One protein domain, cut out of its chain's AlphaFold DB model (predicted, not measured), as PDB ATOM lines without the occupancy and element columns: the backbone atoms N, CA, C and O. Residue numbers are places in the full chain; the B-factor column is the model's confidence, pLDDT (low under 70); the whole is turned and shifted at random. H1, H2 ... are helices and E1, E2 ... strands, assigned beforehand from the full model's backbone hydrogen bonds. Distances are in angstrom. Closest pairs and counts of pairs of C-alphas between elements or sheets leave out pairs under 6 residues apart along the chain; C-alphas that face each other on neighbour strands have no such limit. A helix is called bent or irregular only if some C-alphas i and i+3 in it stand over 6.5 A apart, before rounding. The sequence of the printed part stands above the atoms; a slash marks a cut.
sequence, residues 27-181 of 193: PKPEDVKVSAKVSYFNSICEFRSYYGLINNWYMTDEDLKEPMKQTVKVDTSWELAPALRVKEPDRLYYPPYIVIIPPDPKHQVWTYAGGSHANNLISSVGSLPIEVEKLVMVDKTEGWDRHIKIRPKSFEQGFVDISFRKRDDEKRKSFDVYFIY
ATOM      1  N   PRO A  27     185.057 185.679 210.593       72.56
ATOM      2  CA  PRO A  27     185.428 184.326 210.214       72.56
ATOM      3  C   PRO A  27     186.462 184.340 209.097       72.56
ATOM      4  O   PRO A  27     186.316 185.059 208.105       72.56
ATOM      5  N   LYS A  28     187.494 183.530 209.267       76.88
ATOM      6  CA  LYS A  28     188.543 183.326 208.280       76.88
ATOM      7  C   LYS A  28     188.216 182.108 207.412       76.88
ATOM      8  O   LYS A  28     187.361 181.303 207.783       76.88
ATOM      9  N   PRO A  29     188.875 181.931 206.255       75.06
ATOM     10  CA  PRO A  29     188.639 180.770 205.398       75.06
ATOM     11  C   PRO A  29     188.790 179.423 206.121       75.06
ATOM     12  O   PRO A  29     188.013 178.508 205.869       75.06
ATOM     13  N   GLU A  30     189.746 179.305 207.045       81.12
ATOM     14  CA  GLU A  30     189.976 178.104 207.858       81.12
ATOM     15  C   GLU A  30     188.837 177.777 208.835       81.12
ATOM     16  O   GLU A  30     188.708 176.637 209.283       81.12
ATOM     17  N   ASP A  31     187.986 178.757 209.137       81.31
ATOM     18  CA  ASP A  31     186.853 178.591 210.036       81.31
ATOM     19  C   ASP A  31     185.641 177.957 209.344       81.31
ATOM     20  O   ASP A  31     184.649 177.634 210.001       81.31
ATOM     21  N   VAL A  32     185.693 177.766 208.025       80.31
ATOM     22  CA  VAL A  32     184.585 177.223 207.243       80.31
ATOM     23  C   VAL A  32     184.985 175.907 206.607       80.31
ATOM     24  O   VAL A  32     185.949 175.798 205.850       80.31
ATOM     25  N   LYS A  33     184.179 174.885 206.873       86.81
ATOM     26  CA  LYS A  33     184.277 173.607 206.183       86.81
ATOM     27  C   LYS A  33     183.495 173.708 204.890       86.81
ATOM     28  O   LYS A  33     182.295 173.958 204.918       86.81
ATOM     29  N   VAL A  34     184.173 173.488 203.771       84.56
ATOM     30  CA  VAL A  34     183.562 173.441 202.443       84.56
ATOM     31  C   VAL A  34     183.655 172.032 201.877       84.56
ATOM     32  O   VAL A  34     184.648 171.329 202.070       84.56
ATOM     33  N   SER A  35     182.617 171.612 201.166       87.25
ATOM     34  CA  SER A  35     182.606 170.367 200.411       87.25
ATOM     35  C   SER A  35     182.007 170.618 199.037       87.25
ATOM     36  O   SER A  35     181.000 171.313 198.910       87.25
ATOM     37  N   ALA A  36     182.636 170.054 198.011       86.56
ATOM     38  CA  ALA A  36     182.144 170.074 196.646       86.56
ATOM     39  C   ALA A  36     182.287 168.675 196.045       86.56
ATOM     40  O   ALA A  36     183.331 168.032 196.183       86.56
ATOM     41  N   LYS A  37     181.243 168.204 195.371       89.19
ATOM     42  CA  LYS A  37     181.213 166.905 194.709       89.19
ATOM     43  C   LYS A  37     180.593 167.056 193.334       89.19
ATOM     44  O   LYS A  37     179.481 167.547 193.192       89.19
ATOM     45  N   VAL A  38     181.304 166.565 192.324       87.56
ATOM     46  CA  VAL A  38     180.751 166.397 190.981       87.56
ATOM     47  C   VAL A  38     180.340 164.942 190.818       87.56
ATOM     48  O   VAL A  38     181.138 164.036 191.073       87.56
ATOM     49  N   SER A  39     179.095 164.697 190.428       89.56
ATOM     50  CA  SER A  39     178.571 163.343 190.255       89.56
ATOM     51  C   SER A  39     177.627 163.235 189.065       89.56
ATOM     52  O   SER A  39     177.036 164.217 188.630       89.56
ATOM     53  N   TYR A  40     177.498 162.031 188.517       89.88
ATOM     54  CA  TYR A  40     176.475 161.728 187.519       89.88
ATOM     55  C   TYR A  40     175.192 161.277 188.215       89.88
ATOM     56  O   TYR A  40     175.217 160.827 189.364       89.88
ATOM     57  N   PHE A  41     174.078 161.360 187.498       91.31
ATOM     58  CA  PHE A  41     172.846 160.692 187.896       91.31
ATOM     59  C   PHE A  41     173.000 159.179 187.742       91.31
ATOM     60  O   PHE A  41     173.460 158.694 186.708       91.31
ATOM     61  N   ASN A  42     172.602 158.429 188.767       91.19
ATOM     62  CA  ASN A  42     172.739 156.973 188.791       91.19
ATOM     63  C   ASN A  42     171.501 156.260 188.236       91.19
ATOM     64  O   ASN A  42     171.551 155.065 187.955       91.19
ATOM     65  N   SER A  43     170.376 156.968 188.095       94.00
ATOM     66  CA  SER A  43     169.138 156.418 187.543       94.00
ATOM     67  C   SER A  43     168.226 157.497 186.960       94.00
ATOM     68  O   SER A  43     168.272 158.661 187.366       94.00
ATOM     69  N   ILE A  44     167.328 157.087 186.059       93.25
ATOM     70  CA  ILE A  44     166.285 157.962 185.499       93.25
ATOM     71  C   ILE A  44     165.339 158.464 186.592       93.25
ATOM     72  O   ILE A  44     164.896 159.609 186.552       93.25
ATOM     73  N   CYS A  45     165.066 157.637 187.604       92.06
ATOM     74  CA  CYS A  45     164.252 158.022 188.753       92.06
ATOM     75  C   CYS A  45     164.884 159.187 189.535       92.06
ATOM     76  O   CYS A  45     164.206 160.167 189.854       92.06
ATOM     77  N   GLU A  46     166.198 159.122 189.780       93.00
ATOM     78  CA  GLU A  46     166.955 160.207 190.411       93.00
ATOM     79  C   GLU A  46     166.902 161.484 189.559       93.00
ATOM     80  O   GLU A  46     166.590 162.555 190.075       93.00
ATOM     81  N   PHE A  47     167.125 161.361 188.246       93.12
ATOM     82  CA  PHE A  47     167.058 162.477 187.300       93.12
ATOM     83  C   PHE A  47     165.674 163.143 187.280       93.12
ATOM     84  O   PHE A  47     165.562 164.364 187.373       93.12
ATOM     85  N   ARG A  48     164.594 162.352 187.225       92.38
ATOM     86  CA  ARG A  48     163.224 162.879 187.284       92.38
ATOM     87  C   ARG A  48     162.946 163.596 188.594       92.38
ATOM     88  O   ARG A  48     162.379 164.683 188.573       92.38
ATOM     89  N   SER A  49     163.333 162.995 189.714       90.88
ATOM     90  CA  SER A  49     163.109 163.575 191.041       90.88
ATOM     91  C   SER A  49     163.831 164.911 191.182       90.88
ATOM     92  O   SER A  49     163.248 165.883 191.654       90.88
ATOM     93  N   TYR A  50     165.067 164.978 190.685       91.12
ATOM     94  CA  TYR A  50     165.880 166.187 190.691       91.12
ATOM     95  C   TYR A  50     165.207 167.353 189.963       91.12
ATOM     96  O   TYR A  50     165.141 168.451 190.505       91.12
ATOM     97  N   TYR A  51     164.662 167.123 188.768       90.56
ATOM     98  CA  TYR A  51     164.015 168.172 187.971       90.56
ATOM     99  C   TYR A  51     162.503 168.315 188.217       90.56
ATOM    100  O   TYR A  51     161.851 169.116 187.550       90.56
ATOM    101  N   GLY A  52     161.915 167.552 189.147       88.88
ATOM    102  CA  GLY A  52     160.469 167.575 189.403       88.88
ATOM    103  C   GLY A  52     159.620 166.977 188.269       88.88
ATOM    104  O   GLY A  52     158.465 167.350 188.089       88.88
ATOM    105  N   LEU A  53     160.169 166.035 187.499       88.44
ATOM    106  CA  LEU A  53     159.531 165.416 186.327       88.44
ATOM    107  C   LEU A  53     158.730 164.144 186.671       88.44
ATOM    108  O   LEU A  53     158.456 163.333 185.792       88.44
ATOM    109  N   ILE A  54     158.375 163.925 187.940       79.94
ATOM    110  CA  ILE A  54     157.745 162.672 188.403       79.94
ATOM    111  C   ILE A  54     156.362 162.455 187.761       79.94
ATOM    112  O   ILE A  54     156.022 161.330 187.414       79.94
ATOM    113  N   ASN A  55     155.602 163.530 187.524       76.75
ATOM    114  CA  ASN A  55     154.275 163.481 186.888       76.75
ATOM    115  C   ASN A  55     154.304 163.898 185.410       76.75
ATOM    116  O   ASN A  55     153.283 164.263 184.824       76.75
ATOM    117  N   ASN A  56     155.491 163.908 184.810       77.25
ATOM    118  CA  ASN A  56     155.676 164.322 183.436       77.25
ATOM    119  C   ASN A  56     155.345 163.156 182.490       77.25
ATOM    120  O   ASN A  56     156.175 162.290 182.227       77.25
ATOM    121  N   TRP A  57     154.113 163.151 181.985       70.31
ATOM    122  CA  TRP A  57     153.573 162.125 181.089       70.31
ATOM    123  C   TRP A  57     154.049 162.254 179.633       70.31
ATOM    124  O   TRP A  57     153.812 161.346 178.841       70.31
ATOM    125  N   TYR A  58     154.718 163.355 179.271       79.50
ATOM    126  CA  TYR A  58     155.184 163.613 177.906       79.50
ATOM    127  C   TYR A  58     156.638 163.176 177.658       79.50
ATOM    128  O   TYR A  58     157.078 163.192 176.513       79.50
ATOM    129  N   MET A  59     157.384 162.780 178.697       85.00
ATOM    130  CA  MET A  59     158.759 162.277 178.582       85.00
ATOM    131  C   MET A  59     158.877 160.856 179.127       85.00
ATOM    132  O   MET A  59     158.741 160.621 180.334       85.00
ATOM    133  N   THR A  60     159.187 159.909 178.246       89.25
ATOM    134  CA  THR A  60     159.451 158.518 178.621       89.25
ATOM    135  C   THR A  60     160.844 158.363 179.234       89.25
ATOM    136  O   THR A  60     161.690 159.253 179.152       89.25
ATOM    137  N   ASP A  61     161.110 157.218 179.862       90.81
ATOM    138  CA  ASP A  61     162.442 156.920 180.403       90.81
ATOM    139  C   ASP A  61     163.499 156.865 179.293       90.81
ATOM    140  O   ASP A  61     164.636 157.273 179.522       90.81
ATOM    141  N   GLU A  62     163.125 156.405 178.095       91.69
ATOM    142  CA  GLU A  62     164.022 156.339 176.938       91.69
ATOM    143  C   GLU A  62     164.472 157.738 176.505       91.69
ATOM    144  O   GLU A  62     165.668 157.964 176.322       91.69
ATOM    145  N   ASP A  63     163.541 158.696 176.469       91.50
ATOM    146  CA  ASP A  63     163.820 160.095 176.118       91.50
ATOM    147  C   ASP A  63     164.806 160.756 177.094       91.50
ATOM    148  O   ASP A  63     165.512 161.702 176.743       91.50
ATOM    149  N   LEU A  64     164.865 160.259 178.334       91.50
ATOM    150  CA  LEU A  64     165.676 160.818 179.413       91.50
ATOM    151  C   LEU A  64     167.040 160.141 179.571       91.50
ATOM    152  O   LEU A  64     167.910 160.713 180.229       91.50
ATOM    153  N   LYS A  65     167.275 158.968 178.967       90.88
ATOM    154  CA  LYS A  65     168.546 158.231 179.118       90.88
ATOM    155  C   LYS A  65     169.747 159.045 178.675       90.88
ATOM    156  O   LYS A  65     170.739 159.119 179.399       90.88
ATOM    157  N   GLU A  66     169.656 159.641 177.494       89.75
ATOM    158  CA  GLU A  66     170.756 160.409 176.926       89.75
ATOM    159  C   GLU A  66     170.946 161.758 177.639       89.75
ATOM    160  O   GLU A  66     172.055 162.015 178.116       89.75
ATOM    161  N   PRO A  67     169.892 162.575 177.866       90.12
ATOM    162  CA  PRO A  67     170.003 163.757 178.717       90.12
ATOM    163  C   PRO A  67     170.613 163.457 180.089       90.12
ATOM    164  O   PRO A  67     171.471 164.209 180.548       90.12
ATOM    165  N   MET A  68     170.231 162.348 180.728       91.94
ATOM    166  CA  MET A  68     170.766 161.956 182.029       91.94
ATOM    167  C   MET A  68     172.275 161.698 181.974       91.94
ATOM    168  O   MET A  68     173.006 162.232 182.805       91.94
ATOM    169  N   LYS A  69     172.755 160.922 180.994       88.81
ATOM    170  CA  LYS A  69     174.190 160.618 180.829       88.81
ATOM    171  C   LYS A  69     175.029 161.861 180.544       88.81
ATOM    172  O   LYS A  69     176.157 161.969 181.023       88.81
ATOM    173  N   GLN A  70     174.463 162.803 179.796       88.50
ATOM    174  CA  GLN A  70     175.092 164.079 179.464       88.50
ATOM    175  C   GLN A  70     175.063 165.087 180.615       88.50
ATOM    176  O   GLN A  70     175.666 166.153 180.494       88.50
ATOM    177  N   THR A  71     174.368 164.802 181.717       90.00
ATOM    178  CA  THR A  71     174.217 165.754 182.818       90.00
ATOM    179  C   THR A  71     175.021 165.328 184.036       90.00
ATOM    180  O   THR A  71     174.950 164.188 184.494       90.00
ATOM    181  N   VAL A  72     175.754 166.282 184.602       89.75
ATOM    182  CA  VAL A  72     176.411 166.141 185.902       89.75
ATOM    183  C   VAL A  72     175.769 167.069 186.915       89.75
ATOM    184  O   VAL A  72     175.323 168.164 186.574       89.75
ATOM    185  N   LYS A  73     175.762 166.631 188.166       90.06
ATOM    186  CA  LYS A  73     175.432 167.432 189.337       90.06
ATOM    187  C   LYS A  73     176.707 167.938 189.989       90.06
ATOM    188  O   LYS A  73     177.712 167.225 190.033       90.06
ATOM    189  N   VAL A  74     176.635 169.147 190.513       89.06
ATOM    190  CA  VAL A  74     177.652 169.802 191.321       89.06
ATOM    191  C   VAL A  74     176.994 170.127 192.656       89.06
ATOM    192  O   VAL A  74     176.307 171.138 192.801       89.06
ATOM    193  N   ASP A  75     177.210 169.232 193.614       88.94
ATOM    194  CA  ASP A  75     176.740 169.364 194.984       88.94
ATOM    195  C   ASP A  75     177.789 170.150 195.768       88.94
ATOM    196  O   ASP A  75     178.951 169.745 195.845       88.94
ATOM    197  N   THR A  76     177.403 171.268 196.364       87.12
ATOM    198  CA  THR A  76     178.290 172.071 197.208       87.12
ATOM    199  C   THR A  76     177.632 172.329 198.551       87.12
ATOM    200  O   THR A  76     176.430 172.559 198.630       87.12
ATOM    201  N   SER A  77     178.410 172.276 199.624       86.75
ATOM    202  CA  SER A  77     177.951 172.607 200.971       86.75
ATOM    203  C   SER A  77     179.033 173.344 201.739       86.75
ATOM    204  O   SER A  77     180.227 173.192 201.464       86.75
ATOM    205  N   TRP A  78     178.602 174.169 202.683       85.06
ATOM    206  CA  TRP A  78     179.485 174.883 203.590       85.06
ATOM    207  C   TRP A  78     178.886 174.907 204.990       85.06
ATOM    208  O   TRP A  78     177.666 174.908 205.158       85.06
ATOM    209  N   GLU A  79     179.759 174.945 205.989       86.31
ATOM    210  CA  GLU A  79     179.386 175.074 207.391       86.31
ATOM    211  C   GLU A  79     180.475 175.837 208.152       86.31
ATOM    212  O   GLU A  79     181.660 175.494 208.089       86.31
ATOM    213  N   LEU A  80     180.069 176.862 208.897       84.06
ATOM    214  CA  LEU A  80     180.917 177.575 209.840       84.06
ATOM    215  C   LEU A  80     181.226 176.682 211.045       84.06
ATOM    216  O   LEU A  80     180.334 176.039 211.614       84.06
ATOM    217  N   ALA A  81     182.485 176.689 211.483       85.12
ATOM    218  CA  ALA A  81     182.947 175.943 212.640       85.12
ATOM    219  C   ALA A  81     181.986 176.130 213.834       85.12
ATOM    220  O   ALA A  81     181.729 177.267 214.246       85.12
ATOM    221  N   PRO A  82     181.467 175.037 214.434       83.12
ATOM    222  CA  PRO A  82     180.513 175.127 215.540       83.12
ATOM    223  C   PRO A  82     180.997 176.011 216.696       83.12
ATOM    224  O   PRO A  82     180.208 176.733 217.295       83.12
ATOM    225  N   ALA A  83     182.307 176.017 216.963       82.19
ATOM    226  CA  ALA A  83     182.916 176.828 218.012       82.19
ATOM    227  C   ALA A  83     182.707 178.343 217.827       82.19
ATOM    228  O   ALA A  83     182.631 179.056 218.823       82.19
ATOM    229  N   LEU A  84     182.595 178.845 216.593       76.88
ATOM    230  CA  LEU A  84     182.319 180.264 216.338       76.88
ATOM    231  C   LEU A  84     180.840 180.600 216.515       76.88
ATOM    232  O   LEU A  84     180.524 181.603 217.146       76.88
ATOM    233  N   ARG A  85     179.941 179.715 216.061       72.56
ATOM    234  CA  ARG A  85     178.492 179.871 216.269       72.56
ATOM    235  C   ARG A  85     178.123 179.925 217.752       72.56
ATOM    236  O   ARG A  85     177.278 180.712 218.148       72.56
ATOM    237  N   VAL A  86     178.782 179.112 218.581       79.12
ATOM    238  CA  VAL A  86     178.536 179.081 220.034       79.12
ATOM    239  C   VAL A  86     179.075 180.328 220.743       79.12
ATOM    240  O   VAL A  86     178.492 180.758 221.734       79.12
ATOM    241  N   LYS A  87     180.175 180.918 220.256       77.38
ATOM    242  CA  LYS A  87     180.752 182.137 220.846       77.38
ATOM    243  C   LYS A  87     179.872 183.369 220.628       77.38
ATOM    244  O   LYS A  87     179.830 184.230 221.501       77.38
ATOM    245  N   GLU A  88     179.195 183.457 219.485       72.06
ATOM    246  CA  GLU A  88     178.392 184.623 219.097       72.06
ATOM    247  C   GLU A  88     177.034 184.191 218.501       72.06
ATOM    248  O   GLU A  88     176.808 184.360 217.303       72.06
ATOM    249  N   PRO A  89     176.111 183.637 219.313       68.94
ATOM    250  CA  PRO A  89     174.874 183.012 218.825       68.94
ATOM    251  C   PRO A  89     173.908 183.982 218.131       68.94
ATOM    252  O   PRO A  89     173.121 183.563 217.289       68.94
ATOM    253  N   ASP A  90     173.980 185.275 218.456       71.75
ATOM    254  CA  ASP A  90     173.122 186.312 217.866       71.75
ATOM    255  C   ASP A  90     173.730 186.950 216.602       71.75
ATOM    256  O   ASP A  90     173.140 187.854 216.000       71.75
ATOM    257  N   ARG A  91     174.941 186.539 216.198       71.38
ATOM    258  CA  ARG A  91     175.626 187.136 215.051       71.38
ATOM    259  C   ARG A  91     175.201 186.472 213.754       71.38
ATOM    260  O   ARG A  91     175.496 185.314 213.502       71.38
ATOM    261  N   LEU A  92     174.639 187.281 212.864       68.38
ATOM    262  CA  LEU A  92     174.406 186.884 211.483       68.38
ATOM    263  C   LEU A  92     175.706 186.971 210.681       68.38
ATOM    264  O   LEU A  92     176.281 188.052 210.508       68.38
ATOM    265  N   TYR A  93     176.147 185.835 210.152       70.69
ATOM    266  CA  TYR A  93     177.284 185.777 209.243       70.69
ATOM    267  C   TYR A  93     176.813 185.940 207.793       70.69
ATOM    268  O   TYR A  93     175.978 185.181 207.290       70.69
ATOM    269  N   TYR A  94     177.341 186.957 207.110       65.00
ATOM    270  CA  TYR A  94     176.953 187.262 205.736       65.00
ATOM    271  C   TYR A  94     177.560 186.276 204.734       65.00
ATOM    272  O   TYR A  94     178.725 185.909 204.869       65.00
ATOM    273  N   PRO A  95     176.786 185.888 203.709       62.69
ATOM    274  CA  PRO A  95     177.044 184.739 202.840       62.69
ATOM    275  C   PRO A  95     178.306 184.878 201.970       62.69
ATOM    276  O   PRO A  95     178.588 185.983 201.497       62.69
ATOM    277  N   PRO A  96     179.004 183.763 201.669       68.75
ATOM    278  CA  PRO A  96     180.115 183.761 200.724       68.75
ATOM    279  C   PRO A  96     179.568 183.823 199.296       68.75
ATOM    280  O   PRO A  96     178.476 183.328 199.034       68.75
ATOM    281  N   TYR A  97     180.310 184.369 198.339       77.50
ATOM    282  CA  TYR A  97     179.947 184.152 196.938       77.50
ATOM    283  C   TYR A  97     180.422 182.769 196.508       77.50
ATOM    284  O   TYR A  97     181.568 182.400 196.756       77.50
ATOM    285  N   ILE A  98     179.549 182.011 195.851       80.12
ATOM    286  CA  ILE A  98     179.908 180.728 195.251       80.12
ATOM    287  C   ILE A  98     179.956 180.935 193.745       80.12
ATOM    288  O   ILE A  98     178.984 181.401 193.143       80.12
ATOM    289  N   VAL A  99     181.097 180.609 193.144       81.88
ATOM    290  CA  VAL A  99     181.294 180.669 191.695       81.88
ATOM    291  C   VAL A  99     181.669 179.286 191.208       81.88
ATOM    292  O   VAL A  99     182.690 178.733 191.611       81.88
ATOM    293  N   ILE A 100     180.834 178.734 190.334       83.06
ATOM    294  CA  ILE A 100     181.068 177.427 189.723       83.06
ATOM    295  C   ILE A 100     181.443 177.652 188.264       83.06
ATOM    296  O   ILE A 100     180.664 178.220 187.489       83.06
ATOM    297  N   ILE A 101     182.654 177.221 187.910       81.25
ATOM    298  CA  ILE A 101     183.221 177.335 186.570       81.25
ATOM    299  C   ILE A 101     183.250 175.940 185.935       81.25
ATOM    300  O   ILE A 101     183.967 175.060 186.427       81.25
ATOM    301  N   PRO A 102     182.477 175.711 184.859       79.81
ATOM    302  CA  PRO A 102     182.544 174.455 184.137       79.81
ATOM    303  C   PRO A 102     183.892 174.304 183.418       79.81
ATOM    304  O   PRO A 102     184.540 175.308 183.111       79.81
ATOM    305  N   PRO A 103     184.312 173.067 183.104       77.62
ATOM    306  CA  PRO A 103     185.526 172.843 182.336       77.62
ATOM    307  C   PRO A 103     185.404 173.406 180.918       77.62
ATOM    308  O   PRO A 103     184.331 173.385 180.313       77.62
ATOM    309  N   ASP A 104     186.532 173.884 180.390       75.12
ATOM    310  CA  ASP A 104     186.654 174.500 179.063       75.12
ATOM    311  C   ASP A 104     185.572 175.553 178.755       75.12
ATOM    312  O   ASP A 104     184.894 175.468 177.722       75.12
ATOM    313  N   PRO A 105     185.413 176.591 179.601       68.06
ATOM    314  CA  PRO A 105     184.339 177.578 179.450       68.06
ATOM    315  C   PRO A 105     184.387 178.312 178.093       68.06
ATOM    316  O   PRO A 105     183.348 178.721 177.563       68.06
ATOM    317  N   LYS A 106     185.575 178.393 177.476       68.19
ATOM    318  CA  LYS A 106     185.796 178.957 176.135       68.19
ATOM    319  C   LYS A 106     185.081 178.176 175.023       68.19
ATOM    320  O   LYS A 106     184.510 178.783 174.122       68.19
ATOM    321  N   HIS A 107     185.060 176.846 175.113       69.00
ATOM    322  CA  HIS A 107     184.530 175.960 174.068       69.00
ATOM    323  C   HIS A 107     183.044 175.608 174.256       69.00
ATOM    324  O   HIS A 107     182.461 174.932 173.418       69.00
ATOM    325  N   GLN A 108     182.403 176.097 175.326       69.88
ATOM    326  CA  GLN A 108     180.961 175.940 175.597       69.88
ATOM    327  C   GLN A 108     180.460 174.488 175.641       69.88
ATOM    328  O   GLN A 108     179.297 174.201 175.350       69.88
ATOM    329  N   VAL A 109     181.330 173.562 176.036       77.06
ATOM    330  CA  VAL A 109     180.988 172.136 176.109       77.06
ATOM    331  C   VAL A 109     179.906 171.878 177.162       77.06
ATOM    332  O   VAL A 109     179.115 170.951 177.013       77.06
ATOM    333  N   TRP A 110     179.825 172.720 178.194       82.56
ATOM    334  CA  TRP A 110     178.888 172.589 179.307       82.56
ATOM    335  C   TRP A 110     177.950 173.787 179.394       82.56
ATOM    336  O   TRP A 110     178.370 174.938 179.296       82.56
ATOM    337  N   THR A 111     176.668 173.510 179.600       83.50
ATOM    338  CA  THR A 111     175.608 174.507 179.764       83.50
ATOM    339  C   THR A 111     174.880 174.249 181.080       83.50
ATOM    340  O   THR A 111     174.618 173.096 181.418       83.50
ATOM    341  N   TYR A 112     174.554 175.301 181.834       85.62
ATOM    342  CA  TYR A 112     173.726 175.173 183.035       85.62
ATOM    343  C   TYR A 112     172.372 174.549 182.686       85.62
ATOM    344  O   TYR A 112     171.698 175.004 181.763       85.62
ATOM    345  N   ALA A 113     171.995 173.499 183.414       85.88
ATOM    346  CA  ALA A 113     170.795 172.712 183.139       85.88
ATOM    347  C   ALA A 113     169.697 172.891 184.198       85.88
ATOM    348  O   ALA A 113     168.553 172.522 183.951       85.88
ATOM    349  N   GLY A 114     170.011 173.505 185.342       85.94
ATOM    350  CA  GLY A 114     169.046 173.786 186.403       85.94
ATOM    351  C   GLY A 114     169.526 173.365 187.791       85.94
ATOM    352  O   GLY A 114     170.545 172.687 187.947       85.94
ATOM    353  N   GLY A 115     168.768 173.773 188.806       86.31
ATOM    354  CA  GLY A 115     168.936 173.349 190.194       86.31
ATOM    355  C   GLY A 115     167.929 172.272 190.589       86.31
ATOM    356  O   GLY A 115     166.938 172.049 189.891       86.31
ATOM    357  N   SER A 116     168.187 171.620 191.720       86.88
ATOM    358  CA  SER A 116     167.264 170.644 192.303       86.88
ATOM    359  C   SER A 116     165.908 171.276 192.645       86.88
ATOM    360  O   SER A 116     165.830 172.290 193.345       86.88
ATOM    361  N   HIS A 117     164.821 170.638 192.202       81.38
ATOM    362  CA  HIS A 117     163.439 171.054 192.447       81.38
ATOM    363  C   HIS A 117     163.121 171.168 193.942       81.38
ATOM    364  O   HIS A 117     162.443 172.105 194.360       81.38
ATOM    365  N   ALA A 118     163.650 170.250 194.755       75.81
ATOM    366  CA  ALA A 118     163.421 170.229 196.198       75.81
ATOM    367  C   ALA A 118     164.081 171.414 196.923       75.81
ATOM    368  O   ALA A 118     163.630 171.817 197.991       75.81
ATOM    369  N   ASN A 119     165.139 171.982 196.340       68.25
ATOM    370  CA  ASN A 119     166.071 172.864 197.034       68.25
ATOM    371  C   ASN A 119     166.312 174.181 196.288       68.25
ATOM    372  O   ASN A 119     167.390 174.768 196.375       68.25
ATOM    373  N   ASN A 120     165.301 174.654 195.559       54.56
ATOM    374  CA  ASN A 120     165.389 175.732 194.572       54.56
ATOM    375  C   ASN A 120     165.591 177.152 195.168       54.56
ATOM    376  O   ASN A 120     165.095 178.149 194.650       54.56
ATOM    377  N   LEU A 121     166.328 177.272 196.275       54.25
ATOM    378  CA  LEU A 121     166.662 178.523 196.962       54.25
ATOM    379  C   LEU A 121     167.940 179.178 196.416       54.25
ATOM    380  O   LEU A 121     168.619 179.919 197.129       54.25
ATOM    381  N   ILE A 122     168.270 178.932 195.150       58.00
ATOM    382  CA  ILE A 122     169.427 179.545 194.508       58.00
ATOM    383  C   ILE A 122     169.056 180.973 194.116       58.00
ATOM    384  O   ILE A 122     168.380 181.215 193.120       58.00
ATOM    385  N   SER A 123     169.513 181.950 194.896       56.16
ATOM    386  CA  SER A 123     169.556 183.335 194.433       56.16
ATOM    387  C   SER A 123     170.774 183.497 193.523       56.16
ATOM    388  O   SER A 123     171.889 183.745 193.990       56.16
ATOM    389  N   SER A 124     170.569 183.305 192.218       60.28
ATOM    390  CA  SER A 124     171.559 183.688 191.211       60.28
ATOM    391  C   SER A 124     171.771 185.197 191.282       60.28
ATOM    392  O   SER A 124     170.800 185.957 191.267       60.28
ATOM    393  N   VAL A 125     173.021 185.644 191.351       58.66
ATOM    394  CA  VAL A 125     173.344 187.075 191.294       58.66
ATOM    395  C   VAL A 125     173.832 187.442 189.899       58.66
ATOM    396  O   VAL A 125     174.657 186.740 189.321       58.66
ATOM    397  N   GLY A 126     173.323 188.551 189.356       54.91
ATOM    398  CA  GLY A 126     173.701 189.022 188.018       54.91
ATOM    399  C   GLY A 126     175.161 189.480 187.916       54.91
ATOM    400  O   GLY A 126     175.758 189.412 186.847       54.91
ATOM    401  N   SER A 127     175.767 189.900 189.029       62.44
ATOM    402  CA  SER A 127     177.161 190.349 189.087       62.44
ATOM    403  C   SER A 127     177.789 190.083 190.455       62.44
ATOM    404  O   SER A 127     177.092 189.983 191.471       62.44
ATOM    405  N   LEU A 128     179.116 189.939 190.470       70.00
ATOM    406  CA  LEU A 128     179.917 189.943 191.693       70.00
ATOM    407  C   LEU A 128     180.542 191.339 191.866       70.00
ATOM    408  O   LEU A 128     180.608 192.100 190.899       70.00
ATOM    409  N   PRO A 129     181.011 191.702 193.072       72.75
ATOM    410  CA  PRO A 129     181.852 192.883 193.247       72.75
ATOM    411  C   PRO A 129     183.059 192.854 192.294       72.75
ATOM    412  O   PRO A 129     183.651 191.796 192.079       72.75
ATOM    413  N   ILE A 130     183.446 194.006 191.739       70.94
ATOM    414  CA  ILE A 130     184.495 194.110 190.707       70.94
ATOM    415  C   ILE A 130     185.830 193.531 191.198       70.94
ATOM    416  O   ILE A 130     186.582 192.944 190.424       70.94
ATOM    417  N   GLU A 131     186.139 193.675 192.484       69.50
ATOM    418  CA  GLU A 131     187.355 193.146 193.104       69.50
ATOM    419  C   GLU A 131     187.359 191.614 193.121       69.50
ATOM    420  O   GLU A 131     188.378 190.987 192.839       69.50
ATOM    421  N   VAL A 132     186.197 191.018 193.402       70.50
ATOM    422  CA  VAL A 132     185.990 189.568 193.374       70.50
ATOM    423  C   VAL A 132     186.127 189.038 191.950       70.50
ATOM    424  O   VAL A 132     186.808 188.038 191.725       70.50
ATOM    425  N   GLU A 133     185.513 189.731 190.988       70.44
ATOM    426  CA  GLU A 133     185.630 189.388 189.572       70.44
ATOM    427  C   GLU A 133     187.089 189.429 189.127       70.44
ATOM    428  O   GLU A 133     187.574 188.459 188.559       70.44
ATOM    429  N   LYS A 134     187.826 190.489 189.465       70.56
ATOM    430  CA  LYS A 134     189.250 190.591 189.134       70.56
ATOM    431  C   LYS A 134     190.077 189.460 189.739       70.56
ATOM    432  O   LYS A 134     190.916 188.927 189.033       70.56
ATOM    433  N   LEU A 135     189.845 189.077 190.997       70.25
ATOM    434  CA  LEU A 135     190.643 188.054 191.690       70.25
ATOM    435  C   LEU A 135     190.415 186.636 191.165       70.25
ATOM    436  O   LEU A 135     191.372 185.891 190.978       70.25
ATOM    437  N   VAL A 136     189.163 186.245 190.934       69.38
ATOM    438  CA  VAL A 136     188.848 184.869 190.509       69.38
ATOM    439  C   VAL A 136     189.134 184.653 189.023       69.38
ATOM    440  O   VAL A 136     189.244 183.518 188.564       69.38
ATOM    441  N   MET A 137     189.265 185.737 188.257       66.56
ATOM    442  CA  MET A 137     189.084 185.676 186.811       66.56
ATOM    443  C   MET A 137     190.192 186.365 186.014       66.56
ATOM    444  O   MET A 137     189.993 186.625 184.825       66.56
ATOM    445  N   VAL A 138     191.349 186.603 186.648       56.47
ATOM    446  CA  VAL A 138     192.546 187.243 186.061       56.47
ATOM    447  C   VAL A 138     192.879 186.695 184.660       56.47
ATOM    448  O   VAL A 138     193.240 187.478 183.790       56.47
ATOM    449  N   ASP A 139     192.630 185.403 184.398       54.84
ATOM    450  CA  ASP A 139     192.982 184.732 183.131       54.84
ATOM    451  C   ASP A 139     191.790 184.128 182.350       54.84
ATOM    452  O   ASP A 139     191.973 183.474 181.320       54.84
ATOM    453  N   LYS A 140     190.543 184.318 182.815       56.50
ATOM    454  CA  LYS A 140     189.332 183.671 182.254       56.50
ATOM    455  C   LYS A 140     188.364 184.682 181.612       56.50
ATOM    456  O   LYS A 140     187.154 184.569 181.772       56.50
ATOM    457  N   THR A 141     188.875 185.690 180.900       51.88
ATOM    458  CA  THR A 141     188.109 186.824 180.323       51.88
ATOM    459  C   THR A 141     187.086 186.459 179.232       51.88
ATOM    460  O   THR A 141     186.190 187.253 178.956       51.88
ATOM    461  N   GLU A 142     187.130 185.253 178.661       53.34
ATOM    462  CA  GLU A 142     186.181 184.784 177.637       53.34
ATOM    463  C   GLU A 142     185.195 183.745 178.214       53.34
ATOM    464  O   GLU A 142     185.622 182.723 178.749       53.34
ATOM    465  N   GLY A 143     183.876 183.977 178.077       53.50
ATOM    466  CA  GLY A 143     182.812 183.022 178.464       53.50
ATOM    467  C   GLY A 143     182.074 183.304 179.786       53.50
ATOM    468  O   GLY A 143     181.511 182.396 180.391       53.50
ATOM    469  N   TRP A 144     182.089 184.551 180.263       51.56
ATOM    470  CA  TRP A 144     181.548 184.959 181.570       51.56
ATOM    471  C   TRP A 144     180.042 184.833 181.758       51.56
ATOM    472  O   TRP A 144     179.579 184.690 182.889       51.56
ATOM    473  N   ASP A 145     179.295 184.873 180.664       56.81
ATOM    474  CA  ASP A 145     177.854 184.637 180.597       56.81
ATOM    475  C   ASP A 145     177.451 183.236 181.101       56.81
ATOM    476  O   ASP A 145     176.266 182.953 181.248       56.81
ATOM    477  N   ARG A 146     178.425 182.351 181.374       63.03
ATOM    478  CA  ARG A 146     178.205 180.907 181.568       63.03
ATOM    479  C   ARG A 146     178.618 180.386 182.936       63.03
ATOM    480  O   ARG A 146     178.485 179.191 183.198       63.03
ATOM    481  N   HIS A 147     179.109 181.259 183.809       72.44
ATOM    482  CA  HIS A 147     179.376 180.906 185.198       72.44
ATOM    483  C   HIS A 147     178.115 181.037 186.030       72.44
ATOM    484  O   HIS A 147     177.340 181.982 185.877       72.44
ATOM    485  N   ILE A 148     177.951 180.115 186.972       75.00
ATOM    486  CA  ILE A 148     176.865 180.202 187.936       75.00
ATOM    487  C   ILE A 148     177.391 180.915 189.174       75.00
ATOM    488  O   ILE A 148     178.225 180.393 189.915       75.00
ATOM    489  N   LYS A 149     176.921 182.156 189.333       78.25
ATOM    490  CA  LYS A 149     177.213 183.042 190.458       78.25
ATOM    491  C   LYS A 149     176.061 182.947 191.445       78.25
ATOM    492  O   LYS A 149     174.933 183.333 191.132       78.25
ATOM    493  N   ILE A 150     176.341 182.446 192.636       76.25
ATOM    494  CA  ILE A 150     175.325 182.242 193.663       76.25
ATOM    495  C   ILE A 150     175.701 183.056 194.883       76.25
ATOM    496  O   ILE A 150     176.851 183.062 195.324       76.25
ATOM    497  N   ARG A 151     174.697 183.734 195.439       75.19
ATOM    498  CA  ARG A 151     174.790 184.355 196.752       75.19
ATOM    499  C   ARG A 151     173.841 183.622 197.698       75.19
ATOM    500  O   ARG A 151     172.630 183.824 197.608       75.19
ATOM    501  N   PRO A 152     174.363 182.766 198.585       69.50
ATOM    502  CA  PRO A 152     173.582 182.169 199.653       69.50
ATOM    503  C   PRO A 152     172.927 183.224 200.546       69.50
ATOM    504  O   PRO A 152     173.274 184.398 200.496       69.50
ATOM    505  N   LYS A 153     171.973 182.814 201.384       66.06
ATOM    506  CA  LYS A 153     171.292 183.725 202.324       66.06
ATOM    507  C   LYS A 153     171.985 183.822 203.689       66.06
ATOM    508  O   LYS A 153     171.830 184.836 204.358       66.06
ATOM    509  N   SER A 154     172.752 182.800 204.077       65.50
ATOM    510  CA  SER A 154     173.521 182.735 205.328       65.50
ATOM    511  C   SER A 154     174.876 182.063 205.089       65.50
ATOM    512  O   SER A 154     175.005 181.190 204.226       65.50
ATOM    513  N   PHE A 155     175.886 182.486 205.843       70.69
ATOM    514  CA  PHE A 155     177.234 181.905 205.854       70.69
ATOM    515  C   PHE A 155     177.416 180.811 206.904       70.69
ATOM    516  O   PHE A 155     178.384 180.064 206.839       70.69
ATOM    517  N   GLU A 156     176.489 180.688 207.856       75.06
ATOM    518  CA  GLU A 156     176.597 179.698 208.932       75.06
ATOM    519  C   GLU A 156     176.560 178.273 208.407       75.06
ATOM    520  O   GLU A 156     177.335 177.431 208.844       75.06
ATOM    521  N   GLN A 157     175.649 178.008 207.476       81.12
ATOM    522  CA  GLN A 157     175.548 176.737 206.790       81.12
ATOM    523  C   GLN A 157     174.683 176.882 205.547       81.12
ATOM    524  O   GLN A 157     173.770 177.712 205.488       81.12
ATOM    525  N   GLY A 158     174.928 176.020 204.576       81.06
ATOM    526  CA  GLY A 158     174.019 175.847 203.466       81.06
ATOM    527  C   GLY A 158     174.557 174.881 202.438       81.06
ATOM    528  O   GLY A 158     175.626 174.287 202.587       81.06
ATOM    529  N   PHE A 159     173.758 174.704 201.401       83.81
ATOM    530  CA  PHE A 159     174.086 173.835 200.298       83.81
ATOM    531  C   PHE A 159     173.515 174.412 199.006       83.81
ATOM    532  O   PHE A 159     172.522 175.143 199.006       83.81
ATOM    533  N   VAL A 160     174.178 174.099 197.904       83.62
ATOM    534  CA  VAL A 160     173.765 174.423 196.546       83.62
ATOM    535  C   VAL A 160     173.909 173.152 195.735       83.62
ATOM    536  O   VAL A 160     174.967 172.527 195.741       83.62
ATOM    537  N   ASP A 161     172.845 172.815 195.022       87.69
ATOM    538  CA  ASP A 161     172.784 171.659 194.144       87.69
ATOM    539  C   ASP A 161     172.359 172.132 192.752       87.69
ATOM    540  O   ASP A 161     171.217 172.564 192.540       87.69
ATOM    541  N   ILE A 162     173.331 172.154 191.838       88.31
ATOM    542  CA  ILE A 162     173.143 172.567 190.450       88.31
ATOM    543  C   ILE A 162     173.644 171.513 189.490       88.31
ATOM    544  O   ILE A 162     174.515 170.709 189.798       88.31
ATOM    545  N   SER A 163     173.142 171.584 188.268       89.69
ATOM    546  CA  SER A 163     173.499 170.654 187.216       89.69
ATOM    547  C   SER A 163     173.974 171.367 185.958       89.69
ATOM    548  O   SER A 163     173.550 172.483 185.635       89.69
ATOM    549  N   PHE A 164     174.858 170.691 185.234       88.75
ATOM    550  CA  PHE A 164     175.338 171.112 183.930       88.75
ATOM    551  C   PHE A 164     175.141 169.979 182.940       88.75
ATOM    552  O   PHE A 164     175.489 168.831 183.216       88.75
ATOM    553  N   ARG A 165     174.613 170.322 181.770       88.44
ATOM    554  CA  ARG A 165     174.474 169.416 180.640       88.44
ATOM    555  C   ARG A 165     175.593 169.654 179.645       88.44
ATOM    556  O   ARG A 165     175.943 170.792 179.329       88.44
ATOM    557  N   LYS A 166     176.124 168.559 179.134       84.88
ATOM    558  CA  LYS A 166     177.180 168.526 178.143       84.88
ATOM    559  C   LYS A 166     176.619 168.507 176.720       84.88
ATOM    560  O   LYS A 166     175.593 167.873 176.486       84.88
ATOM    561  N   ARG A 167     177.286 169.190 175.783       75.75
ATOM    562  CA  ARG A 167     176.922 169.204 174.352       75.75
ATOM    563  C   ARG A 167     177.483 168.015 173.562       75.75
ATOM    564  O   ARG A 167     176.784 167.540 172.682       75.75
ATOM    565  N   ASP A 168     178.674 167.523 173.914       67.19
ATOM    566  CA  ASP A 168     179.396 166.452 173.196       67.19
ATOM    567  C   ASP A 168     179.978 165.389 174.146       67.19
ATOM    568  O   ASP A 168     179.969 165.572 175.358       67.19
ATOM    569  N   ASP A 169     180.540 164.293 173.624       59.44
ATOM    570  CA  ASP A 169     180.808 163.033 174.353       59.44
ATOM    571  C   ASP A 169     182.261 162.826 174.872       59.44
ATOM    572  O   ASP A 169     182.687 161.727 175.214       59.44
ATOM    573  N   GLU A 170     183.075 163.884 174.981       54.81
ATOM    574  CA  GLU A 170     184.392 163.827 175.663       54.81
ATOM    575  C   GLU A 170     184.421 163.223 177.102       54.81
ATOM    576  O   GLU A 170     183.463 163.244 177.878       54.81
ATOM    577  N   LYS A 171     185.593 162.736 177.518       57.50
ATOM    578  CA  LYS A 171     185.815 162.141 178.847       57.50
ATOM    579  C   LYS A 171     185.602 163.129 180.006       57.50
ATOM    580  O   LYS A 171     185.578 164.342 179.823       57.50
ATOM    581  N   ARG A 172     185.471 162.567 181.217       56.38
ATOM    582  CA  ARG A 172     185.350 163.274 182.507       56.38
ATOM    583  C   ARG A 172     186.317 164.460 182.595       56.38
ATOM    584  O   ARG A 172     187.522 164.275 182.439       56.38
ATOM    585  N   LYS A 173     185.785 165.640 182.913       64.06
ATOM    586  CA  LYS A 173     186.554 166.858 183.200       64.06
ATOM    587  C   LYS A 173     186.141 167.419 184.564       64.06
ATOM    588  O   LYS A 173     185.010 167.207 185.001       64.06
ATOM    589  N   SER A 174     187.074 168.071 185.252       70.81
ATOM    590  CA  SER A 174     186.868 168.668 186.576       70.81
ATOM    591  C   SER A 174     186.158 170.017 186.473       70.81
ATOM    592  O   SER A 174     186.395 170.774 185.537       70.81
ATOM    593  N   PHE A 175     185.298 170.320 187.442       79.50
ATOM    594  CA  PHE A 175     184.730 171.655 187.629       79.50
ATOM    595  C   PHE A 175     185.570 172.403 188.661       79.50
ATOM    596  O   PHE A 175     185.947 171.809 189.673       79.50
ATOM    597  N   ASP A 176     185.800 173.696 188.436       80.56
ATOM    598  CA  ASP A 176     186.398 174.560 189.451       80.56
ATOM    599  C   ASP A 176     185.270 175.205 190.265       80.56
ATOM    600  O   ASP A 176     184.354 175.820 189.712       80.56
ATOM    601  N   VAL A 177     185.333 175.075 191.589       79.88
ATOM    602  CA  VAL A 177     184.368 175.682 192.513       79.88
ATOM    603  C   VAL A 177     185.115 176.635 193.433       79.88
ATOM    604  O   VAL A 177     185.987 176.217 194.192       79.88
ATOM    605  N   TYR A 178     184.755 177.914 193.382       78.12
ATOM    606  CA  TYR A 178     185.342 178.960 194.211       78.12
ATOM    607  C   TYR A 178     184.352 179.385 195.293       78.12
ATOM    608  O   TYR A 178     183.231 179.802 194.997       78.12
ATOM    609  N   PHE A 179     184.807 179.319 196.542       75.75
ATOM    610  CA  PHE A 179     184.139 179.910 197.697       75.75
ATOM    611  C   PHE A 179     184.851 181.212 198.031       75.75
ATOM    612  O   PHE A 179     186.006 181.215 198.455       75.75
ATOM    613  N   ILE A 180     184.178 182.327 197.780       72.81
ATOM    614  CA  ILE A 180     184.778 183.650 197.862       72.81
ATOM    615  C   ILE A 180     184.241 184.343 199.101       72.81
ATOM    616  O   ILE A 180     183.074 184.742 199.177       72.81
ATOM    617  N   TYR A 181     185.142 184.504 200.059       68.06
ATOM    618  CA  TYR A 181     184.930 185.299 201.252       68.06
ATOM    619  C   TYR A 181     185.039 186.765 200.861       68.06
ATOM    620  O   TYR A 181     186.114 187.256 200.523       68.06
TER     621      TYR A 181
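AT A GLANCE: This is residues 27 to 181 of the 193 residues of an uncharacterized protein of Gracilibacter sp. BRH_c7a (UniProt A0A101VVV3). Two antiparallel sheets are stacked face to face as a sandwich, a long, twisted sheet of four strands covered in part by a smaller one of three. Two short helices, H1 and H2, sit together at one end of the long sheet, H3 follows E2 at the opposite end, and H4 is at the small sheet, near E7. The printed part has 155 residues with four named helices and seven named strands, in the order E1 H1 H2 E2 H3 E3 E4 H4 E5 E6 E7; the sheets run E1 E2 E6 E4 and E5 E3 E7. The class is mixed, helices and strands, and the whole is compact, with a radius of gyration of the C-alphas of 17.2 A and spans of 53 by 36 by 25 A.

IN THESE COORDINATES: Strand E1, residues 32 to 40, begins with C-alpha 32 at (184.585, 177.223, 207.243) and is 26.4 A long from first to last C-alpha. Helix H1 is residues 44 to 51, and helix H2, residues 61 to 69, is 12.3 A long. H2 is irregular, but only just: C-alphas 63 and 66 are 7.0 A apart. Strand E2, residues 71 to 80, runs 30.2 A from C-alpha 71 at (174.217, 165.754, 182.818). Helix H3 is residues 82 to 87. Strand E3 is residues 97 to 101, strand E4 residues 110 to 115, helix H4 residues 130 to 136 and strand E5 residues 148 to 150. Strand E6, residues 157 to 166, is 29.8 A long. Strand E7, residues 176 to 180, ends with C-alpha 180 at (184.778, 183.650, 197.862).

HOW THE PARTS SIT: In the larger sheet E1 and E4 are the edge strands. E1 and E2 are antiparallel at 167 degrees, with N 33 and O 79 at 2.9 A and N 37 and O 75 at 2.8 A, within hydrogen-bond range. E2 and E6 are antiparallel at 164 degrees, with N 74 and O 162 at 2.7 A. E6 and E4 are antiparallel at 136 degrees, with N 111 and O 165 at 2.8 A. In the smaller sheet E3 is the inner strand: N 98 and O 150 are 2.9 A apart towards E5, and N 101 and O 176 are 2.8 A apart towards E7. The two sheets make a sandwich, two sheets face to face: the facing parts are 9.0 A centre to centre, and their best planes are 17 degrees apart. The closest C-alphas of E1 and E7 are those of Ala 36 and Val 177, 7.3 A apart. H1 and H2 touch, about perpendicular at 73 degrees, with the C-alphas of Phe 47 and Met 68 closest at 6.5 A. H1 only grazes the larger sheet with residues 47 to 51, and H2 with residues 67 to 69. H4 only grazes the smaller sheet with residues 132 to 136; its closest C-alphas to E7 are those of Val 132 and Ile 180, 7.5 A apart. H3 is on neither sheet and touches no helix. In H1, H3 and H4 every O i to N i+4 pair is within hydrogen-bond range, in H2 3 of 5.

THE WHOLE: The two C-alphas farthest apart are those of Glu 62 and Lys 87, at 53.6 A, while those of Pro 27 and Tyr 181 are 9.0 A apart. The printed part has no cut. The links E4 to H4, 14 residues, and H4 to E5, 11 residues, are long. The mean pLDDT of the printed part is 77.2, and 40 residues are under 70, among them 119 to 127, 136 to 146 and 168 to 173.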